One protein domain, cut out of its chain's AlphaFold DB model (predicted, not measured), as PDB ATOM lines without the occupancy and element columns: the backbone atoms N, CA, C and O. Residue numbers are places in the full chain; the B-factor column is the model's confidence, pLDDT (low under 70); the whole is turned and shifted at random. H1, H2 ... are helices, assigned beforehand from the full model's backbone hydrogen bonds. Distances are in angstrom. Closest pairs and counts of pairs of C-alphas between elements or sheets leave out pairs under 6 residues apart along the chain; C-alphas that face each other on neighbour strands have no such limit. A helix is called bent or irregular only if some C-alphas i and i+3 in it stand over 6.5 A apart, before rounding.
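Overview. This is residues 12 to 139 of the 205 residues of the protein "Variable surface protein" of Plasmodium gonderi (UniProt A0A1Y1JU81). Three long helices, H3, H4 and H5, lie side by side with their centres in a triangle, and three shorter helices, H1, H2 and H6, cover the side of this bundle away from H5. H1 and H2 pack on both H3 and H4, H6 packs slantwise on H4, and a long link without a named element, residues 112 to 126, passes H4 on its way from H5 to H6. The printed part has 128 residues, with six named helices in the order H1 to H6 and no named strand; the class is all helix. It is compact, with a radius of gyration of the C-alphas of 14.3 A, and elongated, spanning 44 by 29 by 24 A.

Along the chain. H1, residues 12 to 17, begins at C-alpha 12 (29.414, -36.838, -41.678). H2 is residues 23 to 31. H3, the longest, runs over residues 37 to 61 and 35.7 A, from C-alpha 37 at (14.812, -12.185, -28.514). H4, residues 65 to 88, measures 34.5 A, and H5, residues 93 to 111, 26.4 A. H5 is neither bent nor irregular, but only just: C-alphas 94 and 97 are 6.5 A apart. H6, residues 127 to 138, measures 16.3 A and ends at C-alpha 138 (23.217, -13.707, -45.166).

Arrangement. H3, H4 and H5 form an up and down bundle, each running against the one before it. H4 is the hub, touching the five other helices. H3 and H4, a hairpin, touch at a shallow tilt of 8 degrees; their closest C-alphas, of Lys 59 and Lys 68, are 6.1 A apart. H4 and H5, also a hairpin, touch at a shallow tilt of 21 degrees, closest at Thr 83 and Ile 100, C-alphas 6.3 A apart. H3 and H5 touch and run the same way at 27 degrees, a shallow tilt; the closest C-alphas, of Glu 41 and Ile 99, are 6.6 A apart. H1 touches H4 at a steep tilt of 58 degrees, with the closest C-alphas, of Ile 14 and Ala 74, 5.4 A apart. H2 touches H4 with the closest C-alphas, of Leu 30 and Ala 85, 5.6 A apart. H6 touches H4 with its closest C-alphas, of Ile 130 and Phe 81, 5.8 A apart, at a steep tilt of 49 degrees. H1 and H5 are apart, as are H3 and H6. In H1, H2, H3, H4 and H6 every O i to N i+4 pair is within hydrogen-bond range; in H5, 10 of 15 are.

Size, cuts and confidence. The C-alphas farthest apart, of Ser 35 and Asn 64, are 45.3 A apart. The printed part has no cut. The link from H5 to H6 is long, with 15 residues; the other links are tight. The mean pLDDT of the printed part is 83.0, and residues 111 to 118 are under 70.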
ATOM      1  N   ASP A  12      30.483 -35.881 -41.957       72.88
ATOM      2  CA  ASP A  12      29.414 -36.838 -41.678       72.88
ATOM      3  C   ASP A  12      28.828 -36.691 -40.268       72.88
ATOM      4  O   ASP A  12      27.631 -36.904 -40.070       72.88
ATOM      5  N   HIS A  13      29.637 -36.327 -39.268       76.31
ATOM      6  CA  HIS A  13      29.146 -36.110 -37.904       76.31
ATOM      7  C   HIS A  13      28.357 -34.810 -37.808       76.31
ATOM      8  O   HIS A  13      27.272 -34.818 -37.230       76.31
ATOM      9  N   ILE A  14      28.847 -33.732 -38.428       75.12
ATOM     10  CA  ILE A  14      28.127 -32.452 -38.513       75.12
ATOM     11  C   ILE A  14      26.801 -32.644 -39.257       75.12
ATOM     12  O   ILE A  14      25.756 -32.203 -38.787       75.12
ATOM     13  N   GLU A  15      26.814 -33.345 -40.392       76.81
ATOM     14  CA  GLU A  15      25.608 -33.609 -41.177       76.81
ATOM     15  C   GLU A  15      24.591 -34.447 -40.405       76.81
ATOM     16  O   GLU A  15      23.401 -34.135 -40.445       76.81
ATOM     17  N   LYS A  16      25.037 -35.469 -39.665       77.81
ATOM     18  CA  LYS A  16      24.154 -36.259 -38.799       77.81
ATOM     19  C   LYS A  16      23.553 -35.396 -37.692       77.81
ATOM     20  O   LYS A  16      22.333 -35.403 -37.545       77.81
ATOM     21  N   LEU A  17      24.374 -34.621 -36.975       77.12
ATOM     22  CA  LEU A  17      23.935 -33.698 -35.916       77.12
ATOM     23  C   LEU A  17      22.878 -32.709 -36.415       77.12
ATOM     24  O   LEU A  17      21.876 -32.482 -35.742       77.12
ATOM     25  N   LEU A  18      23.069 -32.172 -37.619       76.62
ATOM     26  CA  LEU A  18      22.180 -31.185 -38.226       76.62
ATOM     27  C   LEU A  18      21.081 -31.808 -39.105       76.62
ATOM     28  O   LEU A  18      20.369 -31.092 -39.805       76.62
ATOM     29  N   ASN A  19      20.904 -33.133 -39.103       78.00
ATOM     30  CA  ASN A  19      19.912 -33.770 -39.972       78.00
ATOM     31  C   ASN A  19      18.470 -33.513 -39.504       78.00
ATOM     32  O   ASN A  19      17.584 -33.282 -40.320       78.00
ATOM     33  N   LYS A  20      18.238 -33.520 -38.183       72.88
ATOM     34  CA  LYS A  20      16.919 -33.254 -37.571       72.88
ATOM     35  C   LYS A  20      16.653 -31.757 -37.350       72.88
ATOM     36  O   LYS A  20      15.685 -31.376 -36.697       72.88
ATOM     37  N   VAL A  21      17.538 -30.909 -37.858       72.50
ATOM     38  CA  VAL A  21      17.470 -29.463 -37.714       72.50
ATOM     39  C   VAL A  21      16.714 -28.858 -38.892       72.50
ATOM     40  O   VAL A  21      17.048 -29.109 -40.052       72.50
ATOM     41  N   ASP A  22      15.750 -27.990 -38.592       74.06
ATOM     42  CA  ASP A  22      15.162 -27.109 -39.594       74.06
ATOM     43  C   ASP A  22      16.078 -25.897 -39.798       74.06
ATOM     44  O   ASP A  22      16.197 -25.018 -38.947       74.06
ATOM     45  N   ILE A  23      16.750 -25.847 -40.947       74.00
ATOM     46  CA  ILE A  23      17.689 -24.764 -41.266       74.00
ATOM     47  C   ILE A  23      16.965 -23.411 -41.380       74.00
ATOM     48  O   ILE A  23      17.591 -22.365 -41.200       74.00
ATOM     49  N   SER A  24      15.647 -23.397 -41.617       73.50
ATOM     50  CA  SER A  24      14.887 -22.148 -41.606       73.50
ATOM     51  C   SER A  24      14.871 -21.484 -40.225       73.50
ATOM     52  O   SER A  24      14.853 -20.256 -40.163       73.50
ATOM     53  N   ASP A  25      15.019 -22.251 -39.139       81.69
ATOM     54  CA  ASP A  25      15.141 -21.702 -37.785       81.69
ATOM     55  C   ASP A  25      16.448 -20.888 -37.637       81.69
ATOM     56  O   ASP A  25      16.424 -19.793 -37.082       81.69
ATOM     57  N   ILE A  26      17.567 -21.321 -38.243       81.75
ATOM     58  CA  ILE A  26      18.834 -20.546 -38.264       81.75
ATOM     59  C   ILE A  26      18.651 -19.224 -39.000       81.75
ATOM     60  O   ILE A  26      19.140 -18.186 -38.560       81.75
ATOM     61  N   ILE A  27      17.944 -19.242 -40.128       80.44
ATOM     62  CA  ILE A  27      17.662 -18.016 -40.874       80.44
ATOM     63  C   ILE A  27      16.836 -17.051 -40.048       80.44
ATOM     64  O   ILE A  27      17.095 -15.849 -40.094       80.44
ATOM     65  N   ASN A  28      15.847 -17.554 -39.321       85.12
ATOM     66  CA  ASN A  28      15.014 -16.698 -38.497       85.12
ATOM     67  C   ASN A  28      15.834 -16.072 -37.363       85.12
ATOM     68  O   ASN A  28      15.650 -14.892 -37.094       85.12
ATOM     69  N   ILE A  29      16.811 -16.792 -36.793       88.19
ATOM     70  CA  ILE A  29      17.795 -16.209 -35.863       88.19
ATOM     71  C   ILE A  29      18.599 -15.097 -36.550       88.19
ATOM     72  O   ILE A  29      18.684 -13.988 -36.033       88.19
ATOM     73  N   LEU A  30      19.150 -15.357 -37.740       87.31
ATOM     74  CA  LEU A  30      19.947 -14.372 -38.486       87.31
ATOM     75  C   LEU A  30      19.149 -13.117 -38.871       87.31
ATOM     76  O   LEU A  30      19.717 -12.028 -38.949       87.31
ATOM     77  N   LYS A  31      17.851 -13.272 -39.151       86.88
ATOM     78  CA  LYS A  31      16.936 -12.193 -39.552       86.88
ATOM     79  C   LYS A  31      16.219 -11.540 -38.368       86.88
ATOM     80  O   LYS A  31      15.518 -10.555 -38.596       86.88
ATOM     81  N   ALA A  32      16.385 -12.063 -37.151       89.06
ATOM     82  CA  ALA A  32      15.701 -11.564 -35.969       89.06
ATOM     83  C   ALA A  32      15.995 -10.080 -35.758       89.06
ATOM     84  O   ALA A  32      17.144  -9.626 -35.829       89.06
ATOM     85  N   THR A  33      14.931  -9.325 -35.520       89.00
ATOM     86  CA  THR A  33      14.979  -7.892 -35.260       89.00
ATOM     87  C   THR A  33      15.308  -7.606 -33.796       89.00
ATOM     88  O   THR A  33      15.371  -8.493 -32.943       89.00
ATOM     89  N   TYR A  34      15.502  -6.324 -33.499       87.38
ATOM     90  CA  TYR A  34      15.934  -5.818 -32.199       87.38
ATOM     91  C   TYR A  34      15.132  -6.339 -30.997       87.38
ATOM     92  O   TYR A  34      15.714  -6.593 -29.943       87.38
ATOM     93  N   SER A  35      13.816  -6.521 -31.146       85.75
ATOM     94  CA  SER A  35      12.913  -6.936 -30.064       85.75
ATOM     95  C   SER A  35      12.554  -8.426 -30.066       85.75
ATOM     96  O   SER A  35      11.891  -8.881 -29.138       85.75
ATOM     97  N   GLU A  36      13.000  -9.210 -31.048       88.50
ATOM     98  CA  GLU A  36      12.572 -10.606 -31.254       88.50
ATOM     99  C   GLU A  36      13.400 -11.652 -30.476       88.50
ATOM    100  O   GLU A  36      13.441 -12.822 -30.852       88.50
ATOM    101  N   HIS A  37      14.029 -11.270 -29.362       87.06
ATOM    102  CA  HIS A  37      14.812 -12.185 -28.514       87.06
ATOM    103  C   HIS A  37      14.033 -13.447 -28.100       87.06
ATOM    104  O   HIS A  37      14.504 -14.548 -28.364       87.06
ATOM    105  N   ASN A  38      12.799 -13.310 -27.599       88.44
ATOM    106  CA  ASN A  38      11.938 -14.445 -27.221       88.44
ATOM    107  C   ASN A  38      11.715 -15.445 -28.372       88.44
ATOM    108  O   ASN A  38      11.569 -16.648 -28.169       88.44
ATOM    109  N   VAL A  39      11.660 -14.948 -29.610       86.94
ATOM    110  CA  VAL A  39      11.488 -15.789 -30.798       86.94
ATOM    111  C   VAL A  39      12.772 -16.578 -31.070       86.94
ATOM    112  O   VAL A  39      12.715 -17.774 -31.353       86.94
ATOM    113  N   VAL A  40      13.932 -15.934 -30.923       89.06
ATOM    114  CA  VAL A  40      15.243 -16.583 -31.043       89.06
ATOM    115  C   VAL A  40      15.475 -17.619 -29.951       89.06
ATOM    116  O   VAL A  40      15.941 -18.712 -30.262       89.06
ATOM    117  N   GLU A  41      15.084 -17.338 -28.713       90.69
ATOM    118  CA  GLU A  41      15.133 -18.298 -27.604       90.69
ATOM    119  C   GLU A  41      14.340 -19.571 -27.927       90.69
ATOM    120  O   GLU A  41      14.868 -20.678 -27.804       90.69
ATOM    121  N   ASN A  42      13.115 -19.426 -28.447       86.88
ATOM    122  CA  ASN A  42      12.286 -20.558 -28.868       86.88
ATOM    123  C   ASN A  42      12.926 -21.371 -30.004       86.88
ATOM    124  O   ASN A  42      12.867 -22.605 -29.998       86.88
ATOM    125  N   TYR A  43      13.548 -20.704 -30.983       86.69
ATOM    126  CA  TYR A  43      14.279 -21.404 -32.041       86.69
ATOM    127  C   TYR A  43      15.465 -22.180 -31.479       86.69
ATOM    128  O   TYR A  43      15.650 -23.339 -31.845       86.69
ATOM    129  N   ILE A  44      16.233 -21.582 -30.568       87.56
ATOM    130  CA  ILE A  44      17.383 -22.228 -29.932       87.56
ATOM    131  C   ILE A  44      16.943 -23.442 -29.116       87.56
ATOM    132  O   ILE A  44      17.561 -24.493 -29.248       87.56
ATOM    133  N   ASP A  45      15.874 -23.353 -28.323       84.94
ATOM    134  CA  ASP A  45      15.408 -24.474 -27.496       84.94
ATOM    135  C   ASP A  45      14.978 -25.684 -28.346       84.94
ATOM    136  O   ASP A  45      15.416 -26.823 -28.120       84.94
ATOM    137  N   LYS A  46      14.204 -25.431 -29.410       79.38
ATOM    138  CA  LYS A  46      13.806 -26.461 -30.381       79.38
ATOM    139  C   LYS A  46      15.023 -27.073 -31.080       79.38
ATOM    140  O   LYS A  46      15.128 -28.297 -31.200       79.38
ATOM    141  N   PHE A  47      15.952 -26.231 -31.527       77.31
ATOM    142  CA  PHE A  47      17.163 -26.659 -32.220       77.31
ATOM    143  C   PHE A  47      18.053 -27.508 -31.306       77.31
ATOM    144  O   PHE A  47      18.435 -28.623 -31.669       77.31
ATOM    145  N   ASN A  48      18.317 -27.025 -30.089       82.12
ATOM    146  CA  ASN A  48      19.113 -27.704 -29.073       82.12
ATOM    147  C   ASN A  48      18.534 -29.066 -28.726       82.12
ATOM    148  O   ASN A  48      19.286 -30.032 -28.641       82.12
ATOM    149  N   THR A  49      17.215 -29.169 -28.570       83.00
ATOM    150  CA  THR A  49      16.564 -30.446 -28.261       83.00
ATOM    151  C   THR A  49      16.866 -31.497 -29.332       83.00
ATOM    152  O   THR A  49      17.323 -32.594 -29.006       83.00
ATOM    153  N   ASN A  50      16.711 -31.156 -30.614       84.25
ATOM    154  CA  ASN A  50      16.974 -32.091 -31.712       84.25
ATOM    155  C   ASN A  50      18.457 -32.465 -31.829       84.25
ATOM    156  O   ASN A  50      18.783 -33.646 -31.977       84.25
ATOM    157  N   VAL A  51      19.355 -31.484 -31.733       85.25
ATOM    158  CA  VAL A  51      20.804 -31.718 -31.808       85.25
ATOM    159  C   VAL A  51      21.283 -32.573 -30.638       85.25
ATOM    160  O   VAL A  51      22.056 -33.508 -30.840       85.25
ATOM    161  N   MET A  52      20.788 -32.316 -29.427       85.31
ATOM    162  CA  MET A  52      21.140 -33.083 -28.231       85.31
ATOM    163  C   MET A  52      20.687 -34.539 -28.314       85.31
ATOM    164  O   MET A  52      21.430 -35.433 -27.904       85.31
ATOM    165  N   LEU A  53      19.499 -34.799 -28.865       84.06
ATOM    166  CA  LEU A  53      19.036 -36.166 -29.109       84.06
ATOM    167  C   LEU A  53      20.005 -36.912 -30.032       84.06
ATOM    168  O   LEU A  53      20.484 -37.986 -29.673       84.06
ATOM    169  N   VAL A  54      20.359 -36.312 -31.173       86.12
ATOM    170  CA  VAL A  54      21.287 -36.933 -32.131       86.12
ATOM    171  C   VAL A  54      22.685 -37.092 -31.541       86.12
ATOM    172  O   VAL A  54      23.313 -38.133 -31.704       86.12
ATOM    173  N   TYR A  55      23.182 -36.092 -30.818       86.44
ATOM    174  CA  TYR A  55      24.465 -36.172 -30.128       86.44
ATOM    175  C   TYR A  55      24.524 -37.365 -29.169       86.44
ATOM    176  O   TYR A  55      25.480 -38.139 -29.196       86.44
ATOM    177  N   ASN A  56      23.479 -37.550 -28.361       83.69
ATOM    178  CA  ASN A  56      23.393 -38.663 -27.421       83.69
ATOM    179  C   ASN A  56      23.282 -40.020 -28.131       83.69
ATOM    180  O   ASN A  56      23.857 -40.999 -27.653       83.69
ATOM    181  N   GLU A  57      22.582 -40.088 -29.268       86.56
ATOM    182  CA  GLU A  57      22.558 -41.272 -30.135       86.56
ATOM    183  C   GLU A  57      23.975 -41.595 -30.644       86.56
ATOM    184  O   GLU A  57      24.490 -42.683 -30.380       86.56
ATOM    185  N   LEU A  58      24.651 -40.629 -31.280       84.56
ATOM    186  CA  LEU A  58      26.000 -40.795 -31.831       84.56
ATOM    187  C   LEU A  58      27.013 -41.205 -30.754       84.56
ATOM    188  O   LEU A  58      27.802 -42.128 -30.955       84.56
ATOM    189  N   LYS A  59      26.961 -40.558 -29.588       81.31
ATOM    190  CA  LYS A  59      27.830 -40.856 -28.447       81.31
ATOM    191  C   LYS A  59      27.666 -42.293 -27.944       81.31
ATOM    192  O   LYS A  59      28.654 -42.910 -27.565       81.31
ATOM    193  N   LYS A  60      26.444 -42.839 -27.942       82.31
ATOM    194  CA  LYS A  60      26.192 -44.243 -27.567       82.31
ATOM    195  C   LYS A  60      26.685 -45.221 -28.632       82.31
ATOM    196  O   LYS A  60      27.133 -46.315 -28.296       82.31
ATOM    197  N   THR A  61      26.584 -44.845 -29.906       85.38
ATOM    198  CA  THR A  61      27.011 -45.688 -31.028       85.38
ATOM    199  C   THR A  61      28.532 -45.837 -31.093       85.38
ATOM    200  O   THR A  61      29.031 -46.931 -31.355       85.38
ATOM    201  N   TYR A  62      29.286 -44.763 -30.847       82.25
ATOM    202  CA  TYR A  62      30.742 -44.772 -30.983       82.25
ATOM    203  C   TYR A  62      31.455 -45.156 -29.680       82.25
ATOM    204  O   TYR A  62      31.383 -44.456 -28.675       82.25
ATOM    205  N   LYS A  63      32.186 -46.279 -29.711       74.06
ATOM    206  CA  LYS A  63      32.868 -46.836 -28.529       74.06
ATOM    207  C   LYS A  63      34.342 -46.445 -28.395       74.06
ATOM    208  O   LYS A  63      34.839 -46.451 -27.275       74.06
ATOM    209  N   ASN A  64      35.022 -46.114 -29.495       82.94
ATOM    210  CA  ASN A  64      36.425 -45.690 -29.460       82.94
ATOM    211  C   ASN A  64      36.553 -44.182 -29.187       82.94
ATOM    212  O   ASN A  64      35.659 -43.403 -29.531       82.94
ATOM    213  N   ASP A  65      37.668 -43.779 -28.587       80.44
ATOM    214  CA  ASP A  65      37.817 -42.422 -28.050       80.44
ATOM    215  C   ASP A  65      37.998 -41.377 -29.161       80.44
ATOM    216  O   ASP A  65      37.445 -40.284 -29.081       80.44
ATOM    217  N   ASN A  66      38.631 -41.744 -30.282       80.56
ATOM    218  CA  ASN A  66      38.766 -40.866 -31.452       80.56
ATOM    219  C   ASN A  66      37.406 -40.464 -32.052       80.56
ATOM    220  O   ASN A  66      37.185 -39.302 -32.408       80.56
ATOM    221  N   MET A  67      36.468 -41.407 -32.164       82.44
ATOM    222  CA  MET A  67      35.130 -41.127 -32.690       82.44
ATOM    223  C   MET A  67      34.290 -40.354 -31.678       82.44
ATOM    224  O   MET A  67      33.576 -39.433 -32.073       82.44
ATOM    225  N   LYS A  68      34.406 -40.664 -30.380       81.00
ATOM    226  CA  LYS A  68      33.768 -39.858 -29.329       81.00
ATOM    227  C   LYS A  68      34.250 -38.411 -29.387       81.00
ATOM    228  O   LYS A  68      33.418 -37.510 -29.446       81.00
ATOM    229  N   GLN A  69      35.564 -38.194 -29.478       83.75
ATOM    230  CA  GLN A  69      36.157 -36.866 -29.629       83.75
ATOM    231  C   GLN A  69      35.656 -36.154 -30.891       83.75
ATOM    232  O   GLN A  69      35.344 -34.966 -30.848       83.75
ATOM    233  N   SER A  70      35.508 -36.872 -32.005       83.31
ATOM    234  CA  SER A  70      34.959 -36.302 -33.246       83.31
ATOM    235  C   SER A  70      33.514 -35.823 -33.072       83.31
ATOM    236  O   SER A  70      33.158 -34.736 -33.528       83.31
ATOM    237  N   VAL A  71      32.689 -36.577 -32.341       84.62
ATOM    238  CA  VAL A  71      31.319 -36.169 -31.993       84.62
ATOM    239  C   VAL A  71      31.319 -34.974 -31.032       84.62
ATOM    240  O   VAL A  71      30.512 -34.060 -31.209       84.62
ATOM    241  N   CYS A  72      32.246 -34.915 -30.065       85.56
ATOM    242  CA  CYS A  72      32.442 -33.728 -29.221       85.56
ATOM    243  C   CYS A  72      32.763 -32.489 -30.065       85.56
ATOM    244  O   CYS A  72      32.176 -31.426 -29.878       85.56
ATOM    245  N   ASN A  73      33.688 -32.636 -31.012       86.12
ATOM    246  CA  ASN A  73      34.127 -31.569 -31.900       86.12
ATOM    247  C   ASN A  73      32.975 -31.049 -32.764       86.12
ATOM    248  O   ASN A  73      32.832 -29.839 -32.919       86.12
ATOM    249  N   ALA A  74      32.118 -31.941 -33.262       86.69
ATOM    250  CA  ALA A  74      30.935 -31.562 -34.022       86.69
ATOM    251  C   ALA A  74      29.881 -30.833 -33.161       86.69
ATOM    252  O   ALA A  74      29.233 -29.906 -33.645       86.69
ATOM    253  N   MET A  75      29.746 -31.174 -31.874       88.25
ATOM    254  CA  MET A  75      28.917 -30.402 -30.939       88.25
ATOM    255  C   MET A  75      29.520 -29.019 -30.640       88.25
ATOM    256  O   MET A  75      28.809 -28.022 -30.693       88.25
ATOM    257  N   ASN A  76      30.829 -28.926 -30.387       88.81
ATOM    258  CA  ASN A  76      31.513 -27.638 -30.203       88.81
ATOM    259  C   ASN A  76      31.326 -26.727 -31.423       88.81
ATOM    260  O   ASN A  76      30.982 -25.557 -31.281       88.81
ATOM    261  N   TYR A  77      31.466 -27.302 -32.618       88.31
ATOM    262  CA  TYR A  77      31.191 -26.629 -33.879       88.31
ATOM    263  C   TYR A  77      29.759 -26.090 -33.950       88.31
ATOM    264  O   TYR A  77      29.543 -24.941 -34.330       88.31
ATOM    265  N   TYR A  78      28.777 -26.907 -33.568       88.94
ATOM    266  CA  TYR A  78      27.378 -26.501 -33.518       88.94
ATOM    267  C   TYR A  78      27.148 -25.310 -32.568       88.94
ATOM    268  O   TYR A  78      26.523 -24.322 -32.959       88.94
ATOM    269  N   LEU A  79      27.678 -25.384 -31.345       91.06
ATOM    270  CA  LEU A  79      27.524 -24.329 -30.341       91.06
ATOM    271  C   LEU A  79      28.154 -23.015 -30.823       91.06
ATOM    272  O   LEU A  79      27.526 -21.960 -30.724       91.06
ATOM    273  N   ASP A  80      29.352 -23.070 -31.411       91.44
ATOM    274  CA  ASP A  80      30.005 -21.895 -32.001       91.44
ATOM    275  C   ASP A  80      29.186 -21.321 -33.170       91.44
ATOM    276  O   ASP A  80      29.069 -20.104 -33.321       91.44
ATOM    277  N   PHE A  81      28.572 -22.185 -33.982       90.06
ATOM    278  CA  PHE A  81      27.768 -21.767 -35.125       90.06
ATOM    279  C   PHE A  81      26.512 -20.991 -34.701       90.06
ATOM    280  O   PHE A  81      26.264 -19.902 -35.224       90.06
ATOM    281  N   ILE A  82      25.752 -21.491 -33.719       92.31
ATOM    282  CA  ILE A  82      24.572 -20.782 -33.193       92.31
ATOM    283  C   ILE A  82      24.972 -19.513 -32.450       92.31
ATOM    284  O   ILE A  82      24.361 -18.466 -32.665       92.31
ATOM    285  N   THR A  83      26.035 -19.574 -31.646       94.38
ATOM    286  CA  THR A  83      26.606 -18.396 -30.977       94.38
ATOM    287  C   THR A  83      26.894 -17.296 -31.993       94.38
ATOM    288  O   THR A  83      26.469 -16.151 -31.825       94.38
ATOM    289  N   LYS A  84      27.549 -17.643 -33.109       93.81
ATOM    290  CA  LYS A  84      27.833 -16.677 -34.167       93.81
ATOM    291  C   LYS A  84      26.560 -16.145 -34.818       93.81
ATOM    292  O   LYS A  84      26.481 -14.937 -35.034       93.81
ATOM    293  N   ALA A  85      25.583 -17.005 -35.109       91.62
ATOM    294  CA  ALA A  85      24.304 -16.597 -35.690       91.62
ATOM    295  C   ALA A  85      23.574 -15.561 -34.813       91.62
ATOM    296  O   ALA A  85      23.084 -14.559 -35.332       91.62
ATOM    297  N   ILE A  86      23.576 -15.753 -33.490       93.69
ATOM    298  CA  ILE A  86      23.025 -14.788 -32.527       93.69
ATOM    299  C   ILE A  86      23.828 -13.487 -32.562       93.69
ATOM    300  O   ILE A  86      23.238 -12.412 -32.676       93.69
ATOM    301  N   TYR A  87      25.163 -13.552 -32.533       94.62
ATOM    302  CA  TYR A  87      25.992 -12.344 -32.545       94.62
ATOM    303  C   TYR A  87      25.792 -11.472 -33.785       94.62
ATOM    304  O   TYR A  87      25.781 -10.246 -33.656       94.62
ATOM    305  N   VAL A  88      25.600 -12.075 -34.960       92.62
ATOM    306  CA  VAL A  88      25.372 -11.325 -36.209       92.62
ATOM    307  C   VAL A  88      23.917 -10.906 -36.429       92.62
ATOM    308  O   VAL A  88      23.647 -10.178 -37.380       92.62
ATOM    309  N   SER A  89      22.982 -11.370 -35.595       92.44
ATOM    310  CA  SER A  89      21.583 -10.935 -35.651       92.44
ATOM    311  C   SER A  89      21.431  -9.475 -35.203       92.44
ATOM    312  O   SER A  89      22.320  -8.903 -34.557       92.44
ATOM    313  N   ASN A  90      20.268  -8.882 -35.483       93.06
ATOM    314  CA  ASN A  90      19.954  -7.512 -35.068       93.06
ATOM    315  C   ASN A  90      19.361  -7.420 -33.653       93.06
ATOM    316  O   ASN A  90      18.908  -6.342 -33.270       93.06
ATOM    317  N   ILE A  91      19.361  -8.511 -32.877       93.00
ATOM    318  CA  ILE A  91      18.942  -8.497 -31.467       93.00
ATOM    319  C   ILE A  91      19.788  -7.487 -30.677       93.00
ATOM    320  O   ILE A  91      20.960  -7.252 -30.985       93.00
ATOM    321  N   ARG A  92      19.194  -6.893 -29.639       91.81
ATOM    322  CA  ARG A  92      19.888  -5.988 -28.717       91.81
ATOM    323  C   ARG A  92      21.135  -6.653 -28.117       91.81
ATOM    324  O   ARG A  92      21.080  -7.789 -27.658       91.81
ATOM    325  N   ASN A  93      22.270  -5.954 -28.152       90.75
ATOM    326  CA  ASN A  93      23.567  -6.556 -27.819       90.75
ATOM    327  C   ASN A  93      23.682  -7.025 -26.364       90.75
ATOM    328  O   ASN A  93      24.306  -8.048 -26.123       90.75
ATOM    329  N   ASP A  94      23.063  -6.314 -25.425       91.31
ATOM    330  CA  ASP A  94      22.993  -6.704 -24.011       91.31
ATOM    331  C   ASP A  94      22.236  -8.027 -23.799       91.31
ATOM    332  O   ASP A  94      22.569  -8.767 -22.887       91.31
ATOM    333  N   LEU A  95      21.272  -8.361 -24.665       92.75
ATOM    334  CA  LEU A  95      20.506  -9.609 -24.575       92.75
ATOM    335  C   LEU A  95      21.219 -10.802 -25.217       92.75
ATOM    336  O   LEU A  95      20.903 -11.947 -24.910       92.75
ATOM    337  N   LYS A  96      22.161 -10.571 -26.138       94.69
ATOM    338  CA  LYS A  96      22.822 -11.660 -26.876       94.69
ATOM    339  C   LYS A  96      23.573 -12.596 -25.938       94.69
ATOM    340  O   LYS A  96      23.440 -13.813 -26.064       94.69
ATOM    341  N   ASP A  97      24.323 -12.029 -25.000       94.56
ATOM    342  CA  ASP A  97      25.097 -12.806 -24.036       94.56
ATOM    343  C   ASP A  97      24.180 -13.591 -23.092       94.56
ATOM    344  O   ASP A  97      24.462 -14.755 -22.807       94.56
ATOM    345  N   ASP A  98      23.051 -13.012 -22.676       92.94
ATOM    346  CA  ASP A  98      22.048 -13.703 -21.859       92.94
ATOM    347  C   ASP A  98      21.451 -14.899 -22.608       92.94
ATOM    348  O   ASP A  98      21.413 -16.012 -22.075       92.94
ATOM    349  N   ILE A  99      21.071 -14.705 -23.875       93.38
ATOM    350  CA  ILE A  99      20.537 -15.773 -24.725       93.38
ATOM    351  C   ILE A  99      21.567 -16.899 -24.878       93.38
ATOM    352  O   ILE A  99      21.250 -18.072 -24.668       93.38
ATOM    353  N   ILE A 100      22.814 -16.561 -25.219       94.25
ATOM    354  CA  ILE A 100      23.893 -17.540 -25.408       94.25
ATOM    355  C   ILE A 100      24.163 -18.299 -24.106       94.25
ATOM    356  O   ILE A 100      24.233 -19.529 -24.098       94.25
ATOM    357  N   ASN A 101      24.302 -17.592 -22.989       92.25
ATOM    358  CA  ASN A 101      24.651 -18.223 -21.725       92.25
ATOM    359  C   ASN A 101      23.518 -19.112 -21.209       92.25
ATOM    360  O   ASN A 101      23.769 -20.259 -20.833       92.25
ATOM    361  N   TYR A 102      22.279 -18.618 -21.212       90.12
ATOM    362  CA  TYR A 102      21.152 -19.332 -20.625       90.12
ATOM    363  C   TYR A 102      20.637 -20.459 -21.523       90.12
ATOM    364  O   TYR A 102      20.482 -21.593 -21.067       90.12
ATOM    365  N   PHE A 103      20.410 -20.178 -22.806       88.69
ATOM    366  CA  PHE A 103      19.745 -21.129 -23.694       88.69
ATOM    367  C   PHE A 103      20.710 -22.049 -24.425       88.69
ATOM    368  O   PHE A 103      20.289 -23.116 -24.855       88.69
ATOM    369  N   LEU A 104      21.990 -21.698 -24.562       89.56
ATOM    370  CA  LEU A 104      22.951 -22.522 -25.296       89.56
ATOM    371  C   LEU A 104      23.978 -23.173 -24.364       89.56
ATOM    372  O   LEU A 104      24.020 -24.398 -24.240       89.56
ATOM    373  N   GLU A 105      24.781 -22.369 -23.668       89.12
ATOM    374  CA  GLU A 105      25.895 -22.867 -22.853       89.12
ATOM    375  C   GLU A 105      25.412 -23.600 -21.591       89.12
ATOM    376  O   GLU A 105      25.920 -24.678 -21.277       89.12
ATOM    377  N   ASN A 106      24.412 -23.074 -20.875       86.94
ATOM    378  CA  ASN A 106      23.874 -23.741 -19.687       86.94
ATOM    379  C   ASN A 106      23.144 -25.036 -20.039       86.94
ATOM    380  O   ASN A 106      23.341 -26.042 -19.361       86.94
ATOM    381  N   ILE A 107      22.363 -25.061 -21.124       83.12
ATOM    382  CA  ILE A 107      21.712 -26.296 -21.581       83.12
ATOM    383  C   ILE A 107      22.762 -27.355 -21.921       83.12
ATOM    384  O   ILE A 107      22.629 -28.502 -21.488       83.12
ATOM    385  N   TRP A 108      23.827 -26.977 -22.631       84.62
ATOM    386  CA  TRP A 108      24.943 -27.879 -22.902       84.62
ATOM    387  C   TRP A 108      25.583 -28.396 -21.607       84.62
ATOM    388  O   TRP A 108      25.731 -29.606 -21.441       84.62
ATOM    389  N   LYS A 109      25.886 -27.513 -20.648       82.44
ATOM    390  CA  LYS A 109      26.456 -27.892 -19.344       82.44
ATOM    391  C   LYS A 109      25.540 -28.793 -18.511       82.44
ATOM    392  O   LYS A 109      26.028 -29.664 -17.810       82.44
ATOM    393  N   MET A 110      24.226 -28.598 -18.562       75.75
ATOM    394  CA  MET A 110      23.291 -29.379 -17.747       75.75
ATOM    395  C   MET A 110      22.916 -30.716 -18.386       75.75
ATOM    396  O   MET A 110      22.695 -31.694 -17.677       75.75
ATOM    397  N   LYS A 111      22.776 -30.755 -19.717       69.38
ATOM    398  CA  LYS A 111      22.200 -31.905 -20.436       69.38
ATOM    399  C   LYS A 111      23.211 -32.684 -21.278       69.38
ATOM    400  O   LYS A 111      22.919 -33.816 -21.661       69.38
ATOM    401  N   GLY A 112      24.348 -32.088 -21.623       61.03
ATOM    402  CA  GLY A 112      25.354 -32.682 -22.511       61.03
ATOM    403  C   GLY A 112      26.717 -32.903 -21.869       61.03
ATOM    404  O   GLY A 112      27.401 -33.878 -22.194       61.03
ATOM    405  N   TYR A 113      27.076 -32.047 -20.917       57.91
ATOM    406  CA  TYR A 113      28.228 -32.224 -20.054       57.91
ATOM    407  C   TYR A 113      27.874 -33.207 -18.932       57.91
ATOM    408  O   TYR A 113      26.833 -33.098 -18.289       57.91
ATOM    409  N   CYS A 114      28.735 -34.192 -18.709       56.47
ATOM    410  CA  CYS A 114      28.761 -34.928 -17.453       56.47
ATOM    411  C   CYS A 114      30.179 -34.818 -16.904       56.47
ATOM    412  O   CYS A 114      31.127 -34.836 -17.687       56.47
ATOM    413  N   ASP A 115      30.343 -34.696 -15.588       42.25
ATOM    414  CA  ASP A 115      31.654 -34.433 -14.971       42.25
ATOM    415  C   ASP A 115      32.696 -35.541 -15.235       42.25
ATOM    416  O   ASP A 115      33.896 -35.317 -15.092       42.25
ATOM    417  N   SER A 116      32.252 -36.720 -15.685       50.53
ATOM    418  CA  SER A 116      33.083 -37.853 -16.119       50.53
ATOM    419  C   SER A 116      33.149 -38.049 -17.645       50.53
ATOM    420  O   SER A 116      33.707 -39.038 -18.120       50.53
ATOM    421  N   CYS A 117      32.572 -37.143 -18.436       59.88
ATOM    422  CA  CYS A 117      32.525 -37.227 -19.892       59.88
ATOM    423  C   CYS A 117      33.773 -36.604 -20.538       59.88
ATOM    424  O   CYS A 117      34.214 -35.527 -20.158       59.88
ATOM    425  N   GLU A 118      34.274 -37.226 -21.607       63.50
ATOM    426  CA  GLU A 118      35.436 -36.742 -22.376       63.50
ATOM    427  C   GLU A 118      35.179 -35.436 -23.156       63.50
ATOM    428  O   GLU A 118      36.121 -34.733 -23.521       63.50
ATOM    429  N   CYS A 119      33.918 -35.061 -23.406       77.44
ATOM    430  CA  CYS A 119      33.606 -33.875 -24.204       77.44
ATOM    431  C   CYS A 119      33.689 -32.578 -23.393       77.44
ATOM    432  O   CYS A 119      32.729 -32.177 -22.733       77.44
ATOM    433  N   LYS A 120      34.808 -31.866 -23.529       81.62
ATOM    434  CA  LYS A 120      34.956 -30.494 -23.029       81.62
ATOM    435  C   LYS A 120      34.480 -29.475 -24.063       81.62
ATOM    436  O   LYS A 120      34.739 -29.613 -25.262       81.62
ATOM    437  N   ARG A 121      33.806 -28.424 -23.583       86.81
ATOM    438  CA  ARG A 121      33.472 -27.247 -24.390       86.81
ATOM    439  C   ARG A 121      34.767 -26.527 -24.771       86.81
ATOM    440  O   ARG A 121      35.486 -26.072 -23.887       86.81
ATOM    441  N   ILE A 122      35.040 -26.409 -26.067       87.38
ATOM    442  CA  ILE A 122      36.159 -25.620 -26.605       87.38
ATOM    443  C   ILE A 122      35.559 -24.584 -27.547       87.38
ATOM    444  O   ILE A 122      34.861 -24.969 -28.484       87.38
ATOM    445  N   LYS A 123      35.769 -23.298 -27.250       88.88
ATOM    446  CA  LYS A 123      35.198 -22.167 -27.994       88.88
ATOM    447  C   LYS A 123      36.059 -21.781 -29.188       88.88
ATOM    448  O   LYS A 123      37.268 -22.006 -29.178       88.88
ATOM    449  N   ASP A 124      35.413 -21.209 -30.197       85.75
ATOM    450  CA  ASP A 124      36.023 -20.510 -31.334       85.75
ATOM    451  C   ASP A 124      37.005 -21.341 -32.170       85.75
ATOM    452  O   ASP A 124      37.753 -20.806 -32.989       85.75
ATOM    453  N   THR A 125      36.975 -22.669 -32.031       83.56
ATOM    454  CA  THR A 125      37.919 -23.566 -32.721       83.56
ATOM    455  C   THR A 125      37.739 -23.500 -34.238       83.56
ATOM    456  O   THR A 125      38.699 -23.630 -34.992       83.56
ATOM    457  N   TYR A 126      36.511 -23.246 -34.693       80.38
ATOM    458  CA  TYR A 126      36.134 -23.275 -36.107       80.38
ATOM    459  C   TYR A 126      35.660 -21.909 -36.618       80.38
ATOM    460  O   TYR A 126      34.933 -21.829 -37.612       80.38
ATOM    461  N   ILE A 127      36.060 -20.827 -35.941       81.56
ATOM    462  CA  ILE A 127      35.523 -19.476 -36.153       81.56
ATOM    463  C   ILE A 127      35.626 -19.008 -37.608       81.56
ATOM    464  O   ILE A 127      34.672 -18.447 -38.141       81.56
ATOM    465  N   THR A 128      36.738 -19.288 -38.293       78.50
ATOM    466  CA  THR A 128      36.943 -18.895 -39.696       78.50
ATOM    467  C   THR A 128      35.925 -19.555 -40.619       78.50
ATOM    468  O   THR A 128      35.285 -18.883 -41.428       78.50
ATOM    469  N   HIS A 129      35.736 -20.867 -40.477       78.25
ATOM    470  CA  HIS A 129      34.789 -21.617 -41.296       78.25
ATOM    471  C   HIS A 129      33.342 -21.221 -40.984       78.25
ATOM    472  O   HIS A 129      32.543 -21.008 -41.894       78.25
ATOM    473  N   ILE A 130      33.018 -21.040 -39.704       83.06
ATOM    474  CA  ILE A 130      31.699 -20.585 -39.261       83.06
ATOM    475  C   ILE A 130      31.391 -19.182 -39.796       83.06
ATOM    476  O   ILE A 130      30.307 -18.966 -40.330       83.06
ATOM    477  N   ASN A 131      32.341 -18.246 -39.727       80.31
ATOM    478  CA  ASN A 131      32.183 -16.910 -40.306       80.31
ATOM    479  C   ASN A 131      31.896 -16.989 -41.810       80.31
ATOM    480  O   ASN A 131      31.010 -16.292 -42.298       80.31
ATOM    481  N   CYS A 132      32.609 -17.862 -42.531       77.69
ATOM    482  CA  CYS A 132      32.354 -18.098 -43.947       77.69
ATOM    483  C   CYS A 132      30.911 -18.570 -44.171       77.69
ATOM    484  O   CYS A 132      30.177 -17.924 -44.910       77.69
ATOM    485  N   LEU A 133      30.464 -19.615 -43.468       80.06
ATOM    486  CA  LEU A 133      29.097 -20.127 -43.592       80.06
ATOM    487  C   LEU A 133      28.025 -19.091 -43.249       80.06
ATOM    488  O   LEU A 133      27.013 -19.016 -43.932       80.06
ATOM    489  N   ILE A 134      28.224 -18.291 -42.204       82.81
ATOM    490  CA  ILE A 134      27.257 -17.269 -41.788       82.81
ATOM    491  C   ILE A 134      27.144 -16.164 -42.843       82.81
ATOM    492  O   ILE A 134      26.033 -15.799 -43.232       82.81
ATOM    493  N   ASN A 135      28.269 -15.703 -43.393       81.00
ATOM    494  CA  ASN A 135      28.272 -14.766 -44.521       81.00
ATOM    495  C   ASN A 135      27.569 -15.391 -45.736       81.00
ATOM    496  O   ASN A 135      26.682 -14.792 -46.347       81.00
ATOM    497  N   GLN A 136      27.895 -16.656 -46.011       76.94
ATOM    498  CA  GLN A 136      27.187 -17.500 -46.958       76.94
ATOM    499  C   GLN A 136      25.770 -17.862 -46.509       76.94
ATOM    500  O   GLN A 136      25.165 -18.646 -47.203       76.94
ATOM    501  N   LEU A 137      25.158 -17.355 -45.452       76.06
ATOM    502  CA  LEU A 137      23.710 -17.510 -45.224       76.06
ATOM    503  C   LEU A 137      22.997 -16.162 -45.328       76.06
ATOM    504  O   LEU A 137      21.827 -16.109 -45.700       76.06
ATOM    505  N   GLN A 138      23.722 -15.073 -45.079       76.56
ATOM    506  CA  GLN A 138      23.217 -13.707 -45.166       76.56
ATOM    507  C   GLN A 138      23.247 -13.140 -46.596       76.56
ATOM    508  O   GLN A 138      22.372 -12.352 -46.959       76.56
ATOM    509  N   ASP A 139      24.209 -13.547 -47.434       73.19
ATOM    510  CA  ASP A 139      24.352 -13.015 -48.797       73.19
ATOM    511  C   ASP A 139      23.200 -13.474 -49.711       73.19
ATOM    512  O   ASP A 139      23.108 -14.642 -50.071       73.19
TER     513      ASP A 139